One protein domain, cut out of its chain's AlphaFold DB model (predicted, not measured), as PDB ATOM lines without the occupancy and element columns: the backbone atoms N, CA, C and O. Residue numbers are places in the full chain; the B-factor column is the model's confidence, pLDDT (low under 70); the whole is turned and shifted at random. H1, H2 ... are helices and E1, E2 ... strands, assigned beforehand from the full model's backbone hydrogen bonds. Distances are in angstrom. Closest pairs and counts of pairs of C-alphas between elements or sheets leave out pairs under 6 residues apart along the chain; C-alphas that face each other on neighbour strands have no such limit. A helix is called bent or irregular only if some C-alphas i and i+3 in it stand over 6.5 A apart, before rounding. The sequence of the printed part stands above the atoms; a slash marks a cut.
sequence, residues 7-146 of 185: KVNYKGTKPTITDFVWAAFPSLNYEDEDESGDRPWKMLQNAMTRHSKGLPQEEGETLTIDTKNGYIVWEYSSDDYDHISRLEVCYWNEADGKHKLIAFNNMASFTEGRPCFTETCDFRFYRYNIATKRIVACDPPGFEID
ATOM      1  N   LYS A   7     181.509 192.929 229.055       93.62
ATOM      2  CA  LYS A   7     180.199 193.208 228.457       93.62
ATOM      3  C   LYS A   7     180.288 194.440 227.553       93.62
ATOM      4  O   LYS A   7     180.680 195.506 228.009       93.62
ATOM      5  N   VAL A   8     179.848 194.305 226.305       94.94
ATOM      6  CA  VAL A   8     179.781 195.410 225.341       94.94
ATOM      7  C   VAL A   8     178.383 196.012 225.375       94.94
ATOM      8  O   VAL A   8     177.402 195.362 224.999       94.94
ATOM      9  N   ASN A   9     178.291 197.259 225.826       91.81
ATOM     10  CA  ASN A   9     177.052 198.025 225.811       91.81
ATOM     11  C   ASN A   9     177.064 198.952 224.596       91.81
ATOM     12  O   ASN A   9     178.015 199.698 224.409       91.81
ATOM     13  N   TYR A  10     176.007 198.911 223.790       92.62
ATOM     14  CA  TYR A  10     175.865 199.741 222.599       92.62
ATOM     15  C   TYR A  10     174.403 200.137 222.408       92.62
ATOM     16  O   TYR A  10     173.488 199.416 222.828       92.62
ATOM     17  N   LYS A  11     174.185 201.287 221.770       84.44
ATOM     18  CA  LYS A  11     172.858 201.745 221.347       84.44
ATOM     19  C   LYS A  11     172.612 201.273 219.910       84.44
ATOM     20  O   LYS A  11     173.503 201.353 219.075       84.44
ATOM     21  N   GLY A  12     171.407 200.787 219.616       86.12
ATOM     22  CA  GLY A  12     171.033 200.301 218.281       86.12
ATOM     23  C   GLY A  12     171.035 198.776 218.138       86.12
ATOM     24  O   GLY A  12     171.056 198.034 219.120       86.12
ATOM     25  N   THR A  13     170.950 198.297 216.893       86.31
ATOM     26  CA  THR A  13     170.713 196.872 216.589       86.31
ATOM     27  C   THR A  13     171.989 196.032 216.553       86.31
ATOM     28  O   THR A  13     171.931 194.828 216.802       86.31
ATOM     29  N   LYS A  14     173.150 196.640 216.275       91.06
ATOM     30  CA  LYS A  14     174.454 195.965 216.180       91.06
ATOM     31  C   LYS A  14     175.558 196.859 216.762       91.06
ATOM     32  O   LYS A  14     175.464 198.070 216.585       91.06
ATOM     33  N   PRO A  15     176.591 196.282 217.403       95.06
ATOM     34  CA  PRO A  15     177.747 197.049 217.848       95.06
ATOM     35  C   PRO A  15     178.579 197.515 216.651       95.06
ATOM     36  O   PRO A  15     178.690 196.819 215.633       95.06
ATOM     37  N   THR A  16     179.194 198.674 216.814       95.06
ATOM     38  CA  THR A  16     180.195 199.264 215.929       95.06
ATOM     39  C   THR A  16     181.603 199.037 216.488       95.06
ATOM     40  O   THR A  16     181.772 198.512 217.589       95.06
ATOM     41  N   ILE A  17     182.638 199.422 215.733       95.44
ATOM     42  CA  ILE A  17     184.023 199.302 216.212       95.44
ATOM     43  C   ILE A  17     184.279 200.162 217.459       95.44
ATOM     44  O   ILE A  17     184.979 199.721 218.365       95.44
ATOM     45  N   THR A  18     183.650 201.337 217.565       95.94
ATOM     46  CA  THR A  18     183.810 202.211 218.733       95.94
ATOM     47  C   THR A  18     183.237 201.574 219.994       95.94
ATOM     48  O   THR A  18     183.857 201.680 221.044       95.94
ATOM     49  N   ASP A  19     182.112 200.856 219.902       96.56
ATOM     50  CA  ASP A  19     181.526 200.144 221.045       96.56
ATOM     51  C   ASP A  19     182.478 199.075 221.603       96.56
ATOM     52  O   ASP A  19     182.590 198.909 222.818       96.56
ATOM     53  N   PHE A  20     183.194 198.361 220.724       95.81
ATOM     54  CA  PHE A  20     184.193 197.376 221.145       95.81
ATOM     55  C   PHE A  20     185.386 198.028 221.835       95.81
ATOM     56  O   PHE A  20     185.807 197.549 222.886       95.81
ATOM     57  N   VAL A  21     185.904 199.120 221.272       94.50
ATOM     58  CA  VAL A  21     187.047 199.836 221.847       94.50
ATOM     59  C   VAL A  21     186.687 200.449 223.201       94.50
ATOM     60  O   VAL A  21     187.402 200.224 224.176       94.50
ATOM     61  N   TRP A  22     185.529 201.107 223.310       94.88
ATOM     62  CA  TRP A  22     185.048 201.658 224.580       94.88
ATOM     63  C   TRP A  22     184.900 200.600 225.668       94.88
ATOM     64  O   TRP A  22     185.279 200.839 226.813       94.88
ATOM     65  N   ALA A  23     184.366 199.427 225.319       92.94
ATOM     66  CA  ALA A  23     184.238 198.330 226.266       92.94
ATOM     67  C   ALA A  23     185.604 197.797 226.725       92.94
ATOM     68  O   ALA A  23     185.724 197.377 227.870       92.94
ATOM     69  N   ALA A  24     186.620 197.811 225.859       89.88
ATOM     70  CA  ALA A  24     187.929 197.234 226.145       89.88
ATOM     71  C   ALA A  24     188.843 198.133 226.996       89.88
ATOM     72  O   ALA A  24     189.696 197.590 227.697       89.88
ATOM     73  N   PHE A  25     188.669 199.463 226.997       87.31
ATOM     74  CA  PHE A  25     189.572 200.382 227.714       87.31
ATOM     75  C   PHE A  25     189.869 200.013 229.175       87.31
ATOM     76  O   PHE A  25     191.046 200.016 229.521       87.31
ATOM     77  N   PRO A  26     188.893 199.623 230.023       82.00
ATOM     78  CA  PRO A  26     189.187 199.228 231.404       82.00
ATOM     79  C   PRO A  26     190.141 198.030 231.524       82.00
ATOM     80  O   PRO A  26     190.769 197.849 232.552       82.00
ATOM     81  N   SER A  27     190.234 197.190 230.489       77.56
ATOM     82  CA  SER A  27     191.157 196.046 230.450       77.56
ATOM     83  C   SER A  27     192.490 196.338 229.758       77.56
ATOM     84  O   SER A  27     193.412 195.531 229.846       77.56
ATOM     85  N   LEU A  28     192.573 197.447 229.016       76.00
ATOM     86  CA  LEU A  28     193.761 197.856 228.260       76.00
ATOM     87  C   LEU A  28     194.565 198.935 228.995       76.00
ATOM     88  O   LEU A  28     195.778 199.022 228.823       76.00
ATOM     89  N   ASN A  29     193.896 199.724 229.834       70.88
ATOM     90  CA  ASN A  29     194.519 200.680 230.734       70.88
ATOM     91  C   ASN A  29     194.810 199.958 232.055       70.88
ATOM     92  O   ASN A  29     193.904 199.773 232.864       70.88
ATOM     93  N   TYR A  30     196.046 199.494 232.243       61.56
ATOM     94  CA  TYR A  30     196.486 198.956 233.532       61.56
ATOM     95  C   TYR A  30     196.444 200.079 234.581       61.56
ATOM     96  O   TYR A  30     196.924 201.181 234.317       61.56
ATOM     97  N   GLU A  31     195.805 199.810 235.721       54.75
ATOM     98  CA  GLU A  31     195.670 200.734 236.850       54.75
ATOM     99  C   GLU A  31     197.037 200.959 237.508       54.75
ATOM    100  O   GLU A  31     197.439 200.189 238.367       54.75
ATOM    101  N   ASP A  32     197.735 202.010 237.095       51.19
ATOM    102  CA  ASP A  32     198.601 202.794 237.976       51.19
ATOM    103  C   ASP A  32     198.283 204.259 237.666       51.19
ATOM    104  O   ASP A  32     198.713 204.819 236.656       51.19
ATOM    105  N   GLU A  33     197.406 204.849 238.484       50.12
ATOM    106  CA  GLU A  33     196.872 206.205 238.294       50.12
ATOM    107  C   GLU A  33     197.981 207.277 238.288       50.12
ATOM    108  O   GLU A  33     197.801 208.326 237.668       50.12
ATOM    109  N   ASP A  34     199.150 206.966 238.856       51.22
ATOM    110  CA  ASP A  34     200.259 207.899 239.077       51.22
ATOM    111  C   ASP A  34     201.271 208.005 237.908       51.22
ATOM    112  O   ASP A  34     202.029 208.970 237.855       51.22
ATOM    113  N   GLU A  35     201.248 207.090 236.926       49.97
ATOM    114  CA  GLU A  35     202.123 207.122 235.724       49.97
ATOM    115  C   GLU A  35     201.329 207.148 234.396       49.97
ATOM    116  O   GLU A  35     201.852 206.925 233.304       49.97
ATOM    117  N   SER A  36     200.021 207.404 234.465       46.69
ATOM    118  CA  SER A  36     199.060 207.060 233.403       46.69
ATOM    119  C   SER A  36     198.989 207.999 232.182       46.69
ATOM    120  O   SER A  36     198.089 207.839 231.353       46.69
ATOM    121  N   GLY A  37     199.913 208.953 232.031       47.97
ATOM    122  CA  GLY A  37     199.904 209.939 230.938       47.97
ATOM    123  C   GLY A  37     200.283 209.375 229.563       47.97
ATOM    124  O   GLY A  37     199.625 209.694 228.573       47.97
ATOM    125  N   ASP A  38     201.262 208.469 229.520       56.91
ATOM    126  CA  ASP A  38     201.988 208.142 228.279       56.91
ATOM    127  C   ASP A  38     201.659 206.758 227.705       56.91
ATOM    128  O   ASP A  38     202.295 206.283 226.763       56.91
ATOM    129  N   ARG A  39     200.657 206.054 228.254       74.50
ATOM    130  CA  ARG A  39     200.298 204.736 227.716       74.50
ATOM    131  C   ARG A  39     199.496 204.893 226.418       74.50
ATOM    132  O   ARG A  39     198.444 205.540 226.445       74.50
ATOM    133  N   PRO A  40     199.879 204.216 225.317       78.75
ATOM    134  CA  PRO A  40     199.220 204.370 224.017       78.75
ATOM    135  C   PRO A  40     197.687 204.229 224.080       78.75
ATOM    136  O   PRO A  40     196.948 205.025 223.503       78.75
ATOM    137  N   TRP A  41     197.172 203.255 224.841       85.69
ATOM    138  CA  TRP A  41     195.725 203.025 224.969       85.69
ATOM    139  C   TRP A  41     194.972 204.177 225.645       85.69
ATOM    140  O   TRP A  41     193.816 204.439 225.298       85.69
ATOM    141  N   LYS A  42     195.625 204.898 226.564       87.00
ATOM    142  CA  LYS A  42     195.067 206.101 227.184       87.00
ATOM    143  C   LYS A  42     195.000 207.249 226.183       87.00
ATOM    144  O   LYS A  42     193.987 207.946 226.140       87.00
ATOM    145  N   MET A  43     196.017 207.399 225.337       88.75
ATOM    146  CA  MET A  43     196.021 208.407 224.275       88.75
ATOM    147  C   MET A  43     194.894 208.151 223.267       88.75
ATOM    148  O   MET A  43     194.088 209.046 223.013       88.75
ATOM    149  N   LEU A  44     194.706 206.899 222.822       92.38
ATOM    150  CA  LEU A  44     193.542 206.524 222.007       92.38
ATOM    151  C   LEU A  44     192.211 206.827 222.725       92.38
ATOM    152  O   LEU A  44     191.277 207.335 222.101       92.38
ATOM    153  N   GLN A  45     192.102 206.558 224.032       93.44
ATOM    154  CA  GLN A  45     190.907 206.901 224.818       93.44
ATOM    155  C   GLN A  45     190.634 208.413 224.824       93.44
ATOM    156  O   GLN A  45     189.485 208.838 224.649       93.44
ATOM    157  N   ASN A  46     191.672 209.228 225.011       93.31
ATOM    158  CA  ASN A  46     191.576 210.685 225.005       93.31
ATOM    159  C   ASN A  46     191.157 211.200 223.621       93.31
ATOM    160  O   ASN A  46     190.188 211.959 223.523       93.31
ATOM    161  N   ALA A  47     191.780 210.699 222.552       95.56
ATOM    162  CA  ALA A  47     191.445 211.049 221.176       95.56
ATOM    163  C   ALA A  47     189.992 210.694 220.823       95.56
ATOM    164  O   ALA A  47     189.245 211.507 220.262       95.56
ATOM    165  N   MET A  48     189.538 209.496 221.208       96.62
ATOM    166  CA  MET A  48     188.143 209.079 221.029       96.62
ATOM    167  C   MET A  48     187.174 209.938 221.850       96.62
ATOM    168  O   MET A  48     186.079 210.253 221.378       96.62
ATOM    169  N   THR A  49     187.572 210.356 223.056       96.25
ATOM    170  CA  THR A  49     186.788 211.274 223.894       96.25
ATOM    171  C   THR A  49     186.633 212.633 223.215       96.25
ATOM    172  O   THR A  49     185.505 213.120 223.102       96.25
ATOM    173  N   ARG A  50     187.726 213.229 222.717       97.50
ATOM    174  CA  ARG A  50     187.704 214.493 221.960       97.50
ATOM    175  C   ARG A  50     186.799 214.400 220.739       97.50
ATOM    176  O   ARG A  50     185.867 215.194 220.614       97.50
ATOM    177  N   HIS A  51     186.978 213.356 219.930       96.94
ATOM    178  CA  HIS A  51     186.144 213.102 218.757       96.94
ATOM    179  C   HIS A  51     184.658 212.994 219.125       96.94
ATOM    180  O   HIS A  51     183.811 213.600 218.473       96.94
ATOM    181  N   SER A  52     184.315 212.283 220.207       95.50
ATOM    182  CA  SER A  52     182.917 212.154 220.654       95.50
ATOM    183  C   SER A  52     182.272 213.480 221.083       95.50
ATOM    184  O   SER A  52     181.049 213.605 221.049       95.50
ATOM    185  N   LYS A  53     183.089 214.465 221.470       96.94
ATOM    186  CA  LYS A  53     182.675 215.814 221.877       96.94
ATOM    187  C   LYS A  53     182.762 216.839 220.737       96.94
ATOM    188  O   LYS A  53     182.469 218.006 220.970       96.94
ATOM    189  N   GLY A  54     183.169 216.426 219.531       96.56
ATOM    190  CA  GLY A  54     183.403 217.328 218.399       96.56
ATOM    191  C   GLY A  54     184.587 218.278 218.600       96.56
ATOM    192  O   GLY A  54     184.617 219.348 218.001       96.56
ATOM    193  N   LEU A  55     185.533 217.911 219.468       97.31
ATOM    194  CA  LEU A  55     186.741 218.691 219.719       97.31
ATOM    195  C   LEU A  55     187.839 218.308 218.714       97.31
ATOM    196  O   LEU A  55     187.905 217.138 218.320       97.31
ATOM    197  N   PRO A  56     188.702 219.263 218.316       96.44
ATOM    198  CA  PRO A  56     189.884 218.955 217.519       96.44
ATOM    199  C   PRO A  56     190.822 218.015 218.286       96.44
ATOM    200  O   PRO A  56     190.824 218.011 219.519       96.44
ATOM    201  N   GLN A  57     191.597 217.221 217.546       96.19
ATOM    202  CA  GLN A  57     192.693 216.435 218.116       96.19
ATOM    203  C   GLN A  57     193.880 217.336 218.467       96.19
ATOM    204  O   GLN A  57     193.916 218.503 218.065       96.19
ATOM    205  N   GLU A  58     194.811 216.803 219.253       93.31
ATOM    206  CA  GLU A  58     196.046 217.514 219.593       93.31
ATOM    207  C   GLU A  58     196.960 217.659 218.367       93.31
ATOM    208  O   GLU A  58     196.787 216.989 217.346       93.31
ATOM    209  N   GLU A  59     197.915 218.584 218.436       91.88
ATOM    210  CA  GLU A  59     198.911 218.750 217.376       91.88
ATOM    211  C   GLU A  59     199.729 217.461 217.205       91.88
ATOM    212  O   GLU A  59     200.075 216.803 218.186       91.88
ATOM    213  N   GLY A  60     199.977 217.060 215.954       90.38
ATOM    214  CA  GLY A  60     200.627 215.785 215.631       90.38
ATOM    215  C   GLY A  60     199.734 214.547 215.791       90.38
ATOM    216  O   GLY A  60     200.163 213.447 215.457       90.38
ATOM    217  N   GLU A  61     198.488 214.690 216.254       93.56
ATOM    218  CA  GLU A  61     197.570 213.572 216.479       93.56
ATOM    219  C   GLU A  61     196.513 213.448 215.373       93.56
ATOM    220  O   GLU A  61     195.834 214.408 214.995       93.56
ATOM    221  N   THR A  62     196.286 212.223 214.899       95.69
ATOM    222  CA  THR A  62     195.165 211.903 214.014       95.69
ATOM    223  C   THR A  62     194.350 210.732 214.548       95.69
ATOM    224  O   THR A  62     194.861 209.774 215.123       95.69
ATOM    225  N   LEU A  63     193.035 210.804 214.340       97.38
ATOM    226  CA  LEU A  63     192.112 209.721 214.648       97.38
ATOM    227  C   LEU A  63     191.184 209.505 213.460       97.38
ATOM    228  O   LEU A  63     190.401 210.382 213.096       97.38
ATOM    229  N   THR A  64     191.224 208.303 212.898       96.69
ATOM    230  CA  THR A  64     190.300 207.870 211.851       96.69
ATOM    231  C   THR A  64     189.403 206.765 212.390       96.69
ATOM    232  O   THR A  64     189.880 205.712 212.807       96.69
ATOM    233  N   ILE A  65     188.087 206.977 212.320       96.88
ATOM    234  CA  ILE A  65     187.075 205.979 212.679       96.88
ATOM    235  C   ILE A  65     186.279 205.613 211.425       96.88
ATOM    236  O   ILE A  65     185.411 206.359 210.977       96.88
ATOM    237  N   ASP A  66     186.539 204.429 210.879       95.19
ATOM    238  CA  ASP A  66     185.788 203.859 209.765       95.19
ATOM    239  C   ASP A  66     184.797 202.816 210.292       95.19
ATOM    240  O   ASP A  66     185.055 201.610 210.365       95.19
ATOM    241  N   THR A  67     183.612 203.292 210.678       92.19
ATOM    242  CA  THR A  67     182.542 202.428 211.192       92.19
ATOM    243  C   THR A  67     182.009 201.454 210.143       92.19
ATOM    244  O   THR A  67     181.561 200.363 210.508       92.19
ATOM    245  N   LYS A  68     182.083 201.812 208.854       90.69
ATOM    246  CA  LYS A  68     181.599 200.994 207.738       90.69
ATOM    247  C   LYS A  68     182.459 199.747 207.565       90.69
ATOM    248  O   LYS A  68     181.912 198.655 207.411       90.69
ATOM    249  N   ASN A  69     183.780 199.898 207.613       91.44
ATOM    250  CA  ASN A  69     184.715 198.778 207.485       91.44
ATOM    251  C   ASN A  69     185.058 198.120 208.828       91.44
ATOM    252  O   ASN A  69     185.550 196.986 208.844       91.44
ATOM    253  N   GLY A  70     184.708 198.777 209.936       94.44
ATOM    254  CA  GLY A  70     184.928 198.282 211.286       94.44
ATOM    255  C   GLY A  70     186.371 198.462 211.733       94.44
ATOM    256  O   GLY A  70     186.938 197.525 212.284       94.44
ATOM    257  N   TYR A  71     186.940 199.635 211.462       96.94
ATOM    258  CA  TYR A  71     188.351 199.954 211.654       96.94
ATOM    259  C   TYR A  71     188.521 201.288 212.390       96.94
ATOM    260  O   TYR A  71     187.771 202.238 212.152       96.94
ATOM    261  N   ILE A  72     189.506 201.358 213.278       97.31
ATOM    262  CA  ILE A  72     189.987 202.576 213.925       97.31
ATOM    263  C   ILE A  72     191.503 202.601 213.779       97.31
ATOM    264  O   ILE A  72     192.151 201.578 213.989       97.31
ATOM    265  N   VAL A  73     192.049 203.770 213.461       96.12
ATOM    266  CA  VAL A  73     193.470 204.054 213.641       96.12
ATOM    267  C   VAL A  73     193.633 205.369 214.373       96.12
ATOM    268  O   VAL A  73     192.948 206.348 214.066       96.12
ATOM    269  N   TRP A  74     194.518 205.353 215.354       95.75
ATOM    270  CA  TRP A  74     195.048 206.531 216.010       95.75
ATOM    271  C   TRP A  74     196.543 206.583 215.741       95.75
ATOM    272  O   TRP A  74     197.226 205.565 215.873       95.75
ATOM    273  N   GLU A  75     197.019 207.751 215.337       93.62
ATOM    274  CA  GLU A  75     198.427 208.016 215.075       93.62
ATOM    275  C   GLU A  75     198.833 209.292 215.800       93.62
ATOM    276  O   GLU A  75     198.076 210.265 215.816       93.62
ATOM    277  N   TYR A  76     200.030 209.284 216.366       90.69
ATOM    278  CA  TYR A  76     200.668 210.462 216.927       90.69
ATOM    279  C   TYR A  76     202.095 210.552 216.404       90.69
ATOM    280  O   TYR A  76     202.866 209.601 216.552       90.69
ATOM    281  N   SER A  77     202.424 211.679 215.786       87.88
ATOM    282  CA  SER A  77     203.770 212.014 215.336       87.88
ATOM    283  C   SER A  77     204.346 213.125 216.202       87.88
ATOM    284  O   SER A  77     203.715 214.177 216.327       87.88
ATOM    285  N   SER A  78     205.545 212.920 216.746       79.31
ATOM    286  CA  SER A  78     206.326 214.001 217.352       79.31
ATOM    287  C   SER A  78     207.463 214.431 216.425       79.31
ATOM    288  O   SER A  78     208.209 213.599 215.902       79.31
ATOM    289  N   ASP A  79     207.605 215.745 216.239       72.12
ATOM    290  CA  ASP A  79     208.620 216.335 215.355       72.12
ATOM    291  C   ASP A  79     210.054 216.100 215.858       72.12
ATOM    292  O   ASP A  79     211.000 216.094 215.072       72.12
ATOM    293  N   ASP A  80     210.223 215.867 217.162       69.25
ATOM    294  CA  ASP A  80     211.539 215.791 217.801       69.25
ATOM    295  C   ASP A  80     212.327 214.514 217.455       69.25
ATOM    296  O   ASP A  80     213.553 214.505 217.585       69.25
ATOM    297  N   TYR A  81     211.659 213.435 217.019       66.50
ATOM    298  CA  TYR A  81     212.294 212.112 216.874       66.50
ATOM    299  C   TYR A  81     211.863 211.294 215.648       66.50
ATOM    300  O   TYR A  81     212.176 210.106 215.595       66.50
ATOM    301  N   ASP A  82     211.121 211.879 214.697       81.69
ATOM    302  CA  ASP A  82     210.485 211.135 213.585       81.69
ATOM    303  C   ASP A  82     209.811 209.841 214.088       81.69
ATOM    304  O   ASP A  82     209.957 208.744 213.535       81.69
ATOM    305  N   HIS A  83     209.152 209.963 215.245       84.69
ATOM    306  CA  HIS A  83     208.495 208.862 215.921       84.69
ATOM    307  C   HIS A  83     207.003 208.923 215.633       84.69
ATOM    308  O   HIS A  83     206.346 209.924 215.919       84.69
ATOM    309  N   ILE A  84     206.470 207.825 215.105       88.06
ATOM    310  CA  ILE A  84     205.047 207.631 214.860       88.06
ATOM    311  C   ILE A  84     204.561 206.528 215.791       88.06
ATOM    312  O   ILE A  84     204.834 205.346 215.577       88.06
ATOM    313  N   SER A  85     203.801 206.915 216.807       88.44
ATOM    314  CA  SER A  85     203.001 205.988 217.599       88.44
ATOM    315  C   SER A  85     201.721 205.656 216.842       88.44
ATOM    316  O   SER A  85     201.000 206.566 216.437       88.44
ATOM    317  N   ARG A  86     201.417 204.367 216.652       91.31
ATOM    318  CA  ARG A  86     200.225 203.931 215.912       91.31
ATOM    319  C   ARG A  86     199.480 202.813 216.623       91.31
ATOM    320  O   ARG A  86     200.018 201.736 216.873       91.31
ATOM    321  N   LEU A  87     198.193 203.059 216.847       93.25
ATOM    322  CA  LEU A  87     197.241 202.091 217.369       93.25
ATOM    323  C   LEU A  87     196.163 201.792 216.347       93.25
ATOM    324  O   LEU A  87     195.443 202.687 215.908       93.25
ATOM    325  N   GLU A  88     195.990 200.517 216.031       95.38
ATOM    326  CA  GLU A  88     194.949 200.061 215.124       95.38
ATOM    327  C   GLU A  88     193.992 199.125 215.844       95.38
ATOM    328  O   GLU A  88     194.386 198.265 216.635       95.38
ATOM    329  N   VAL A  89     192.712 199.243 215.522       96.38
ATOM    330  CA  VAL A  89     191.706 198.282 215.958       96.38
ATOM    331  C   VAL A  89     190.829 197.935 214.779       96.38
ATOM    332  O   VAL A  89     190.344 198.816 214.074       96.38
ATOM    333  N   CYS A  90     190.563 196.651 214.573       97.00
ATOM    334  CA  CYS A  90     189.598 196.246 213.565       97.00
ATOM    335  C   CYS A  90     188.792 195.021 213.985       97.00
ATOM    336  O   CYS A  90     189.156 194.310 214.925       97.00
ATOM    337  N   TYR A  91     187.676 194.779 213.293       96.38
ATOM    338  CA  TYR A  91     186.907 193.557 213.482       96.38
ATOM    339  C   TYR A  91     186.535 192.836 212.181       96.38
ATOM    340  O   TYR A  91     186.326 193.414 211.105       96.38
ATOM    341  N   TRP A  92     186.351 191.525 212.320       96.38
ATOM    342  CA  TRP A  92     185.839 190.622 211.300       96.38
ATOM    343  C   TRP A  92     184.526 190.010 211.763       96.38
ATOM    344  O   TRP A  92     184.352 189.675 212.933       96.38
ATOM    345  N   ASN A  93     183.599 189.830 210.826       95.25
ATOM    346  CA  ASN A  93     182.450 188.965 211.053       95.25
ATOM    347  C   ASN A  93     182.897 187.520 210.842       95.25
ATOM    348  O   ASN A  93     183.521 187.213 209.822       95.25
ATOM    349  N   GLU A  94     182.568 186.645 211.787       96.88
ATOM    350  CA  GLU A  94     182.740 185.218 211.563       96.88
ATOM    351  C   GLU A  94     181.616 184.673 210.677       96.88
ATOM    352  O   GLU A  94     180.482 185.159 210.695       96.88
ATOM    353  N   ALA A  95     181.935 183.647 209.888       97.00
ATOM    354  CA  ALA A  95     181.009 183.026 208.942       97.00
ATOM    355  C   ALA A  95     179.811 182.352 209.632       97.00
ATOM    356  O   ALA A  95     178.791 182.113 208.994       97.00
ATOM    357  N   ASP A  96     179.911 182.072 210.934       96.56
ATOM    358  CA  ASP A  96     178.815 181.506 211.718       96.56
ATOM    359  C   ASP A  96     177.681 182.505 212.011       96.56
ATOM    360  O   ASP A  96     176.628 182.104 212.507       96.56
ATOM    361  N   GLY A  97     177.895 183.800 211.737       96.19
ATOM    362  CA  GLY A  97     176.936 184.873 211.997       96.19
ATOM    363  C   GLY A  97     176.647 185.126 213.481       96.19
ATOM    364  O   GLY A  97     175.759 185.915 213.799       96.19
ATOM    365  N   LYS A  98     177.374 184.471 214.392       96.88
ATOM    366  CA  LYS A  98     177.190 184.518 215.852       96.88
ATOM    367  C   LYS A  98     178.331 185.242 216.552       96.88
ATOM    368  O   LYS A  98     178.122 185.784 217.641       96.88
ATOM    369  N   HIS A  99     179.508 185.257 215.934       97.31
ATOM    370  CA  HIS A  99     180.701 185.850 216.512       97.31
ATOM    371  C   HIS A  99     181.319 186.930 215.628       97.31
ATOM    372  O   HIS A  99     181.135 186.986 214.409       97.31
ATOM    373  N   LYS A 100     182.081 187.806 216.280       97.06
ATOM    374  CA  LYS A 100     183.021 188.715 215.627       97.06
ATOM    375  C   LYS A 100     184.393 188.521 216.255       97.06
ATOM    376  O   LYS A 100     184.481 188.354 217.471       97.06
ATOM    377  N   LEU A 101     185.435 188.562 215.440       97.44
ATOM    378  CA  LEU A 101     186.812 188.648 215.911       97.44
ATOM    379  C   LEU A 101     187.203 190.123 215.952       97.44
ATOM    380  O   LEU A 101     186.925 190.829 214.989       97.44
ATOM    381  N   ILE A 102     187.822 190.580 217.032       97.19
ATOM    382  CA  ILE A 102     188.363 191.931 217.182       97.19
ATOM    383  C   ILE A 102     189.861 191.801 217.418       97.19
ATOM    384  O   ILE A 102     190.274 190.938 218.190       97.19
ATOM    385  N   ALA A 103     190.647 192.655 216.773       96.50
ATOM    386  CA  ALA A 103     192.076 192.763 217.016       96.50
ATOM    387  C   ALA A 103     192.445 194.189 217.421       96.50
ATOM    388  O   ALA A 103     191.944 195.137 216.818       96.50
ATOM    389  N   PHE A 104     193.312 194.305 218.422       94.19
ATOM    390  CA  PHE A 104     193.914 195.545 218.911       94.19
ATOM    391  C   PHE A 104     195.419 195.454 218.688       94.19
ATOM    392  O   PHE A 104     196.035 194.506 219.169       94.19
ATOM    393  N   ASN A 105     195.994 196.409 217.967       93.50
ATOM    394  CA  ASN A 105     197.382 196.390 217.522       93.50
ATOM    395  C   ASN A 105     198.107 197.674 217.942       93.50
ATOM    396  O   ASN A 105     197.685 198.764 217.568       93.50
ATOM    397  N   ASN A 106     199.201 197.511 218.685       88.25
ATOM    398  CA  ASN A 106     200.185 198.538 219.046       88.25
ATOM    399  C   ASN A 106     201.602 198.159 218.565       88.25
ATOM    400  O   ASN A 106     202.606 198.626 219.094       88.25
ATOM    401  N   MET A 107     201.710 197.238 217.606       82.19
ATOM    402  CA  MET A 107     202.986 196.825 217.005       82.19
ATOM    403  C   MET A 107     203.286 197.578 215.700       82.19
ATOM    404  O   MET A 107     204.188 197.191 214.962       82.19
ATOM    405  N   ALA A 108     202.507 198.614 215.382       75.94
ATOM    406  CA  ALA A 108     202.604 199.378 214.140       75.94
ATOM    407  C   ALA A 108     203.319 200.731 214.315       75.94
ATOM    408  O   ALA A 108     203.212 201.583 213.440       75.94
ATOM    409  N   SER A 109     204.006 200.946 215.439       83.06
ATOM    410  CA  SER A 109     204.751 202.180 215.710       83.06
ATOM    411  C   SER A 109     206.134 202.161 215.051       83.06
ATOM    412  O   SER A 109     206.781 201.111 214.975       83.06
ATOM    413  N   PHE A 110     206.604 203.325 214.604       84.31
ATOM    414  CA  PHE A 110     207.854 203.483 213.859       84.31
ATOM    415  C   PHE A 110     208.710 204.628 214.408       84.31
ATOM    416  O   PHE A 110     208.188 205.603 214.937       84.31
ATOM    417  N   THR A 111     210.024 204.516 214.244       84.38
ATOM    418  CA  THR A 111     211.004 205.590 214.453       84.38
ATOM    419  C   THR A 111     211.974 205.559 213.280       84.38
ATOM    420  O   THR A 111     212.499 204.488 212.964       84.38
ATOM    421  N   GLU A 112     212.177 206.690 212.602       83.00
ATOM    422  CA  GLU A 112     213.061 206.787 211.424       83.00
ATOM    423  C   GLU A 112     212.731 205.729 210.344       83.00
ATOM    424  O   GLU A 112     213.604 205.085 209.752       83.00
ATOM    425  N   GLY A 113     211.436 205.465 210.138       80.25
ATOM    426  CA  GLY A 113     210.938 204.464 209.187       80.25
ATOM    427  C   GLY A 113     211.185 202.997 209.568       80.25
ATOM    428  O   GLY A 113     210.892 202.106 208.767       80.25
ATOM    429  N   ARG A 114     211.700 202.711 210.771       82.88
ATOM    430  CA  ARG A 114     211.906 201.350 211.296       82.88
ATOM    431  C   ARG A 114     210.908 201.032 212.409       82.88
ATOM    432  O   ARG A 114     210.536 201.938 213.150       82.88
ATOM    433  N   PRO A 115     210.477 199.769 212.566       84.38
ATOM    434  CA  PRO A 115     209.623 199.376 213.680       84.38
ATOM    435  C   PRO A 115     210.234 199.737 215.026       84.38
ATOM    436  O   PRO A 115     211.399 199.427 215.288       84.38
ATOM    437  N   CYS A 116     209.425 200.327 215.893       81.88
ATOM    438  CA  CYS A 116     209.796 200.599 217.271       81.88
ATOM    439  C   CYS A 116     209.090 199.586 218.179       81.88
ATOM    440  O   CYS A 116     207.929 199.766 218.547       81.88
ATOM    441  N   PHE A 117     209.783 198.491 218.508       79.88
ATOM    442  CA  PHE A 117     209.280 197.490 219.447       79.88
ATOM    443  C   PHE A 117     209.606 197.916 220.877       79.88
ATOM    444  O   PHE A 117     210.762 197.904 221.296       79.88
ATOM    445  N   THR A 118     208.576 198.285 221.631       74.75
ATOM    446  CA  THR A 118     208.674 198.637 223.051       74.75
ATOM    447  C   THR A 118     207.978 197.577 223.899       74.75
ATOM    448  O   THR A 118     207.222 196.752 223.388       74.75
ATOM    449  N   GLU A 119     208.161 197.623 225.216       72.31
ATOM    450  CA  GLU A 119     207.413 196.769 226.154       72.31
ATOM    451  C   GLU A 119     205.890 196.984 226.105       72.31
ATOM    452  O   GLU A 119     205.124 196.153 226.589       72.31
ATOM    453  N   THR A 120     205.439 198.091 225.508       72.94
ATOM    454  CA  THR A 120     204.016 198.397 225.338       72.94
ATOM    455  C   THR A 120     203.442 197.867 224.025       72.94
ATOM    456  O   THR A 120     202.220 197.899 223.840       72.94
ATOM    457  N   CYS A 121     204.290 197.374 223.112       80.69
ATOM    458  CA  CYS A 121     203.857 196.786 221.851       80.69
ATOM    459  C   CYS A 121     203.093 195.490 222.103       80.69
ATOM    460  O   CYS A 121     203.578 194.567 222.753       80.69
ATOM    461  N   ASP A 122     201.886 195.416 221.555       85.62
ATOM    462  CA  ASP A 122     200.993 194.292 221.785       85.62
ATOM    463  C   ASP A 122     200.076 194.076 220.585       85.62
ATOM    464  O   ASP A 122     199.692 195.028 219.900       85.62
ATOM    465  N   PHE A 123     199.701 192.822 220.356       92.00
ATOM    466  CA  PHE A 123     198.725 192.443 219.356       92.00
ATOM    467  C   PHE A 123     197.725 191.452 219.949       92.00
ATOM    468  O   PHE A 123     197.960 190.248 220.030       92.00
ATOM    469  N   ARG A 124     196.574 191.966 220.387       92.00
ATOM    470  CA  ARG A 124     195.575 191.187 221.128       92.00
ATOM    471  C   ARG A 124     194.378 190.844 220.274       92.00
ATOM    472  O   ARG A 124     193.853 191.693 219.554       92.00
ATOM    473  N   PHE A 125     193.873 189.629 220.458       95.31
ATOM    474  CA  PHE A 125     192.637 189.166 219.845       95.31
ATOM    475  C   PHE A 125     191.556 188.905 220.889       95.31
ATOM    476  O   PHE A 125     191.786 188.366 221.972       95.31
ATOM    477  N   TYR A 126     190.334 189.269 220.519       96.00
ATOM    478  CA  TYR A 126     189.140 189.021 221.304       96.00
ATOM    479  C   TYR A 126     188.044 188.470 220.406       96.00
ATOM    480  O   TYR A 126     187.887 188.881 219.257       96.00
ATOM    481  N   ARG A 127     187.218 187.581 220.951       96.75
ATOM    482  CA  ARG A 127     186.020 187.089 220.279       96.75
ATOM    483  C   ARG A 127     184.780 187.623 220.979       96.75
ATOM    484  O   ARG A 127     184.550 187.359 222.156       96.75
ATOM    485  N   TYR A 128     183.972 188.364 220.234       97.38
ATOM    486  CA  TYR A 128     182.664 188.835 220.660       97.38
ATOM    487  C   TYR A 128     181.587 187.809 220.332       97.38
ATOM    488  O   TYR A 128     181.507 187.342 219.196       97.38
ATOM    489  N   ASN A 129     180.715 187.516 221.290       96.56
ATOM    490  CA  ASN A 129     179.506 186.729 221.074       96.56
ATOM    491  C   ASN A 129     178.273 187.644 221.041       96.56
ATOM    492  O   ASN A 129     178.006 188.378 221.994       96.56
ATOM    493  N   ILE A 130     177.502 187.572 219.953       95.31
ATOM    494  CA  ILE A 130     176.330 188.431 219.727       95.31
ATOM    495  C   ILE A 130     175.216 188.160 220.746       95.31
ATOM    496  O   ILE A 130     174.584 189.100 221.226       95.31
ATOM    497  N   ALA A 131     174.976 186.894 221.097       94.38
ATOM    498  CA  ALA A 131     173.886 186.509 221.990       94.38
ATOM    499  C   ALA A 131     174.142 186.958 223.435       94.38
ATOM    500  O   ALA A 131     173.237 187.457 224.102       94.38
ATOM    501  N   THR A 132     175.378 186.816 223.920       94.50
ATOM    502  CA  THR A 132     175.740 187.183 225.300       94.50
ATOM    503  C   THR A 132     176.225 188.623 225.433       94.50
ATOM    504  O   THR A 132     176.333 189.132 226.550       94.50
ATOM    505  N   LYS A 133     176.515 189.288 224.309       95.44
ATOM    506  CA  LYS A 133     177.123 190.620 224.232       95.44
ATOM    507  C   LYS A 133     178.443 190.733 225.000       95.44
ATOM    508  O   LYS A 133     178.726 191.778 225.585       95.44
ATOM    509  N   ARG A 134     179.252 189.671 225.013       95.12
ATOM    510  CA  ARG A 134     180.546 189.651 225.711       95.12
ATOM    511  C   ARG A 134     181.710 189.465 224.749       95.12
ATOM    512  O   ARG A 134     181.600 188.658 223.828       95.12
ATOM    513  N   ILE A 135     182.806 190.184 224.991       94.81
ATOM    514  CA  ILE A 135     184.126 189.899 224.415       94.81
ATOM    515  C   ILE A 135     184.937 189.048 225.386       94.81
ATOM    516  O   ILE A 135     184.911 189.267 226.596       94.81
ATOM    517  N   VAL A 136     185.652 188.069 224.850       94.44
ATOM    518  CA  VAL A 136     186.560 187.202 225.605       94.44
ATOM    519  C   VAL A 136     187.893 187.181 224.872       94.44
ATOM    520  O   VAL A 136     187.900 187.070 223.646       94.44
ATOM    521  N   ALA A 137     188.997 187.319 225.607       93.19
ATOM    522  CA  ALA A 137     190.335 187.197 225.037       93.19
ATOM    523  C   ALA A 137     190.513 185.811 224.406       93.19
ATOM    524  O   ALA A 137     190.014 184.811 224.930       93.19
ATOM    525  N   CYS A 138     191.198 185.750 223.273       94.12
ATOM    526  CA  CYS A 138     191.497 184.493 222.611       94.12
ATOM    527  C   CYS A 138     192.825 184.569 221.872       94.12
ATOM    528  O   CYS A 138     193.272 185.652 221.501       94.12
ATOM    529  N   ASP A 139     193.397 183.406 221.587       94.69
ATOM    530  CA  ASP A 139     194.598 183.316 220.768       94.69
ATOM    531  C   ASP A 139     194.344 183.829 219.337       94.69
ATOM    532  O   ASP A 139     193.212 183.722 218.830       94.69
ATOM    533  N   PRO A 140     195.383 184.354 218.660       94.25
ATOM    534  CA  PRO A 140     195.331 184.679 217.239       94.25
ATOM    535  C   PRO A 140     194.861 183.454 216.433       94.25
ATOM    536  O   PRO A 140     195.491 182.392 216.443       94.25
ATOM    537  N   PRO A 141     193.725 183.535 215.722       94.81
ATOM    538  CA  PRO A 141     193.171 182.352 215.092       94.81
ATOM    539  C   PRO A 141     193.927 182.037 213.799       94.81
ATOM    540  O   PRO A 141     193.711 182.681 212.776       94.81
ATOM    541  N   GLY A 142     194.740 180.979 213.814       95.06
ATOM    542  CA  GLY A 142     195.372 180.413 212.613       95.06
ATOM    543  C   GLY A 142     196.801 180.876 212.328       95.06
ATOM    544  O   GLY A 142     197.330 180.547 211.266       95.06
ATOM    545  N   PHE A 143     197.425 181.605 213.249       94.88
ATOM    546  CA  PHE A 143     198.844 181.946 213.210       94.88
ATOM    547  C   PHE A 143     199.340 182.249 214.628       94.88
ATOM    548  O   PHE A 143     198.527 182.502 215.509       94.88
ATOM    549  N   GLU A 144     200.653 182.227 214.829       93.62
ATOM    550  CA  GLU A 144     201.295 182.697 216.060       93.62
ATOM    551  C   GLU A 144     201.853 184.102 215.827       93.62
ATOM    552  O   GLU A 144     202.294 184.422 214.718       93.62
ATOM    553  N   ILE A 145     201.791 184.947 216.857       91.56
ATOM    554  CA  ILE A 145     202.364 186.293 216.805       91.56
ATOM    555  C   ILE A 145     203.882 186.167 216.926       91.56
ATOM    556  O   ILE A 145     204.393 185.592 217.884       91.56
ATOM    557  N   ASP A 146     204.582 186.712 215.940       89.69
ATOM    558  CA  ASP A 146     206.028 186.849 215.912       89.69
ATOM    559  C   ASP A 146     206.380 188.273 216.344       89.69
ATOM    560  O   ASP A 146     206.074 189.244 215.650       89.69
TER     561      ASP A 146
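What this domain is: This is residues 7 to 146 of the 185 residues of an uncharacterized protein of Porphyromonadaceae bacterium (UniProt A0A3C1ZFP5). A twisted, curving sheet of six strands makes a wall, E1 to E6 in chain order, with the two helices H1 and H2 packed over one of its faces. The long strand E3 runs through the middle of the sheet, H2 crosses E2, and the loop residues 31 to 38, between the helices, stick out from the body. The printed part has 140 residues, with two named helices followed by six named strands; the sheet order is E1 - E2 - E3 - E4 - E5 - E6, all antiparallel. The class is mixed, helices and strands, with under half of the residues in named elements. The whole is compact, with a radius of gyration of the C-alphas of 15.5 A and spans of 47 by 38 by 31 A.

Where its parts are: The longest strand is E3, residues 83 to 93, 33.1 A from first to last C-alpha, from (208.495, 208.862, 215.921) to (182.450, 188.965, 211.053). Before it come E1, residues 61 to 66, 16.7 A, and E2, residues 71 to 78, 23.5 A. After it come E4, residues 99 to 105, 19.8 A, E5, residues 123 to 129, 20.1 A, and E6, residues 134 to 138, 12.5 A, which ends at C-alpha 138 (191.497, 184.493, 222.611). H1, residues 17 to 28, spans 15.6 A and begins at C-alpha 17 (184.023, 199.302, 216.212); it is irregular, with C-alphas 23 and 26 7.2 A apart. H2, residues 40 to 52, spans 18.4 A.

How they stand to each other: The six strands form a meander, each strand the antiparallel neighbour of the one before, with E1 and E6 as edge strands. Within hydrogen-bond range are N 64 and O 73 of the hairpin E1 and E2, 2.9 A, N 74 and O 87 of E2 and E3, 2.9 A, N 90 and O 103 of E3 and E4, 3.0 A, N 102 and O 126 of E4 and E5, 2.8 A, and N 127 and O 136 of E5 and E6, 2.8 A. H1 and H2 are on the same face of the sheet, giving two layers, helices on one face of a sheet. H2 has a height over the sheet of 9.1 A and runs across the strands, at 69 degrees to E2 on the local plane. It lies over E2, and only just over E1 and E3, with 3 C-alphas on each; the closest C-alphas of H2 and E2 are those of Leu 44 and Trp 74, 6.2 A. The closest C-alphas of H1 and E2 are those of Ile 17 and Tyr 71, 6.3 A. H1 and H2, a helical hairpin, touch at Leu 28 and Trp 41, their closest C-alphas, 6.4 A, at a steep tilt of 40 degrees, opposite ways; H2 does so with residues 41 to 45 alone. Every O i to N i+4 pair is within hydrogen-bond range in H2, and 6 of 8 in H1.

The domain as a whole: The two C-alphas farthest apart, those of Asp 80 and Ala 131, are 47.9 A apart. The printed part has no cut. The links H1 to H2 and E4 to E5 are long; in the latter, residues 110 to 111 pair antiparallel with residues 83 to 84 of E3. The mean pLDDT of the printed part is 88.3, and residues 30 to 38 and 80 to 81 are under 70.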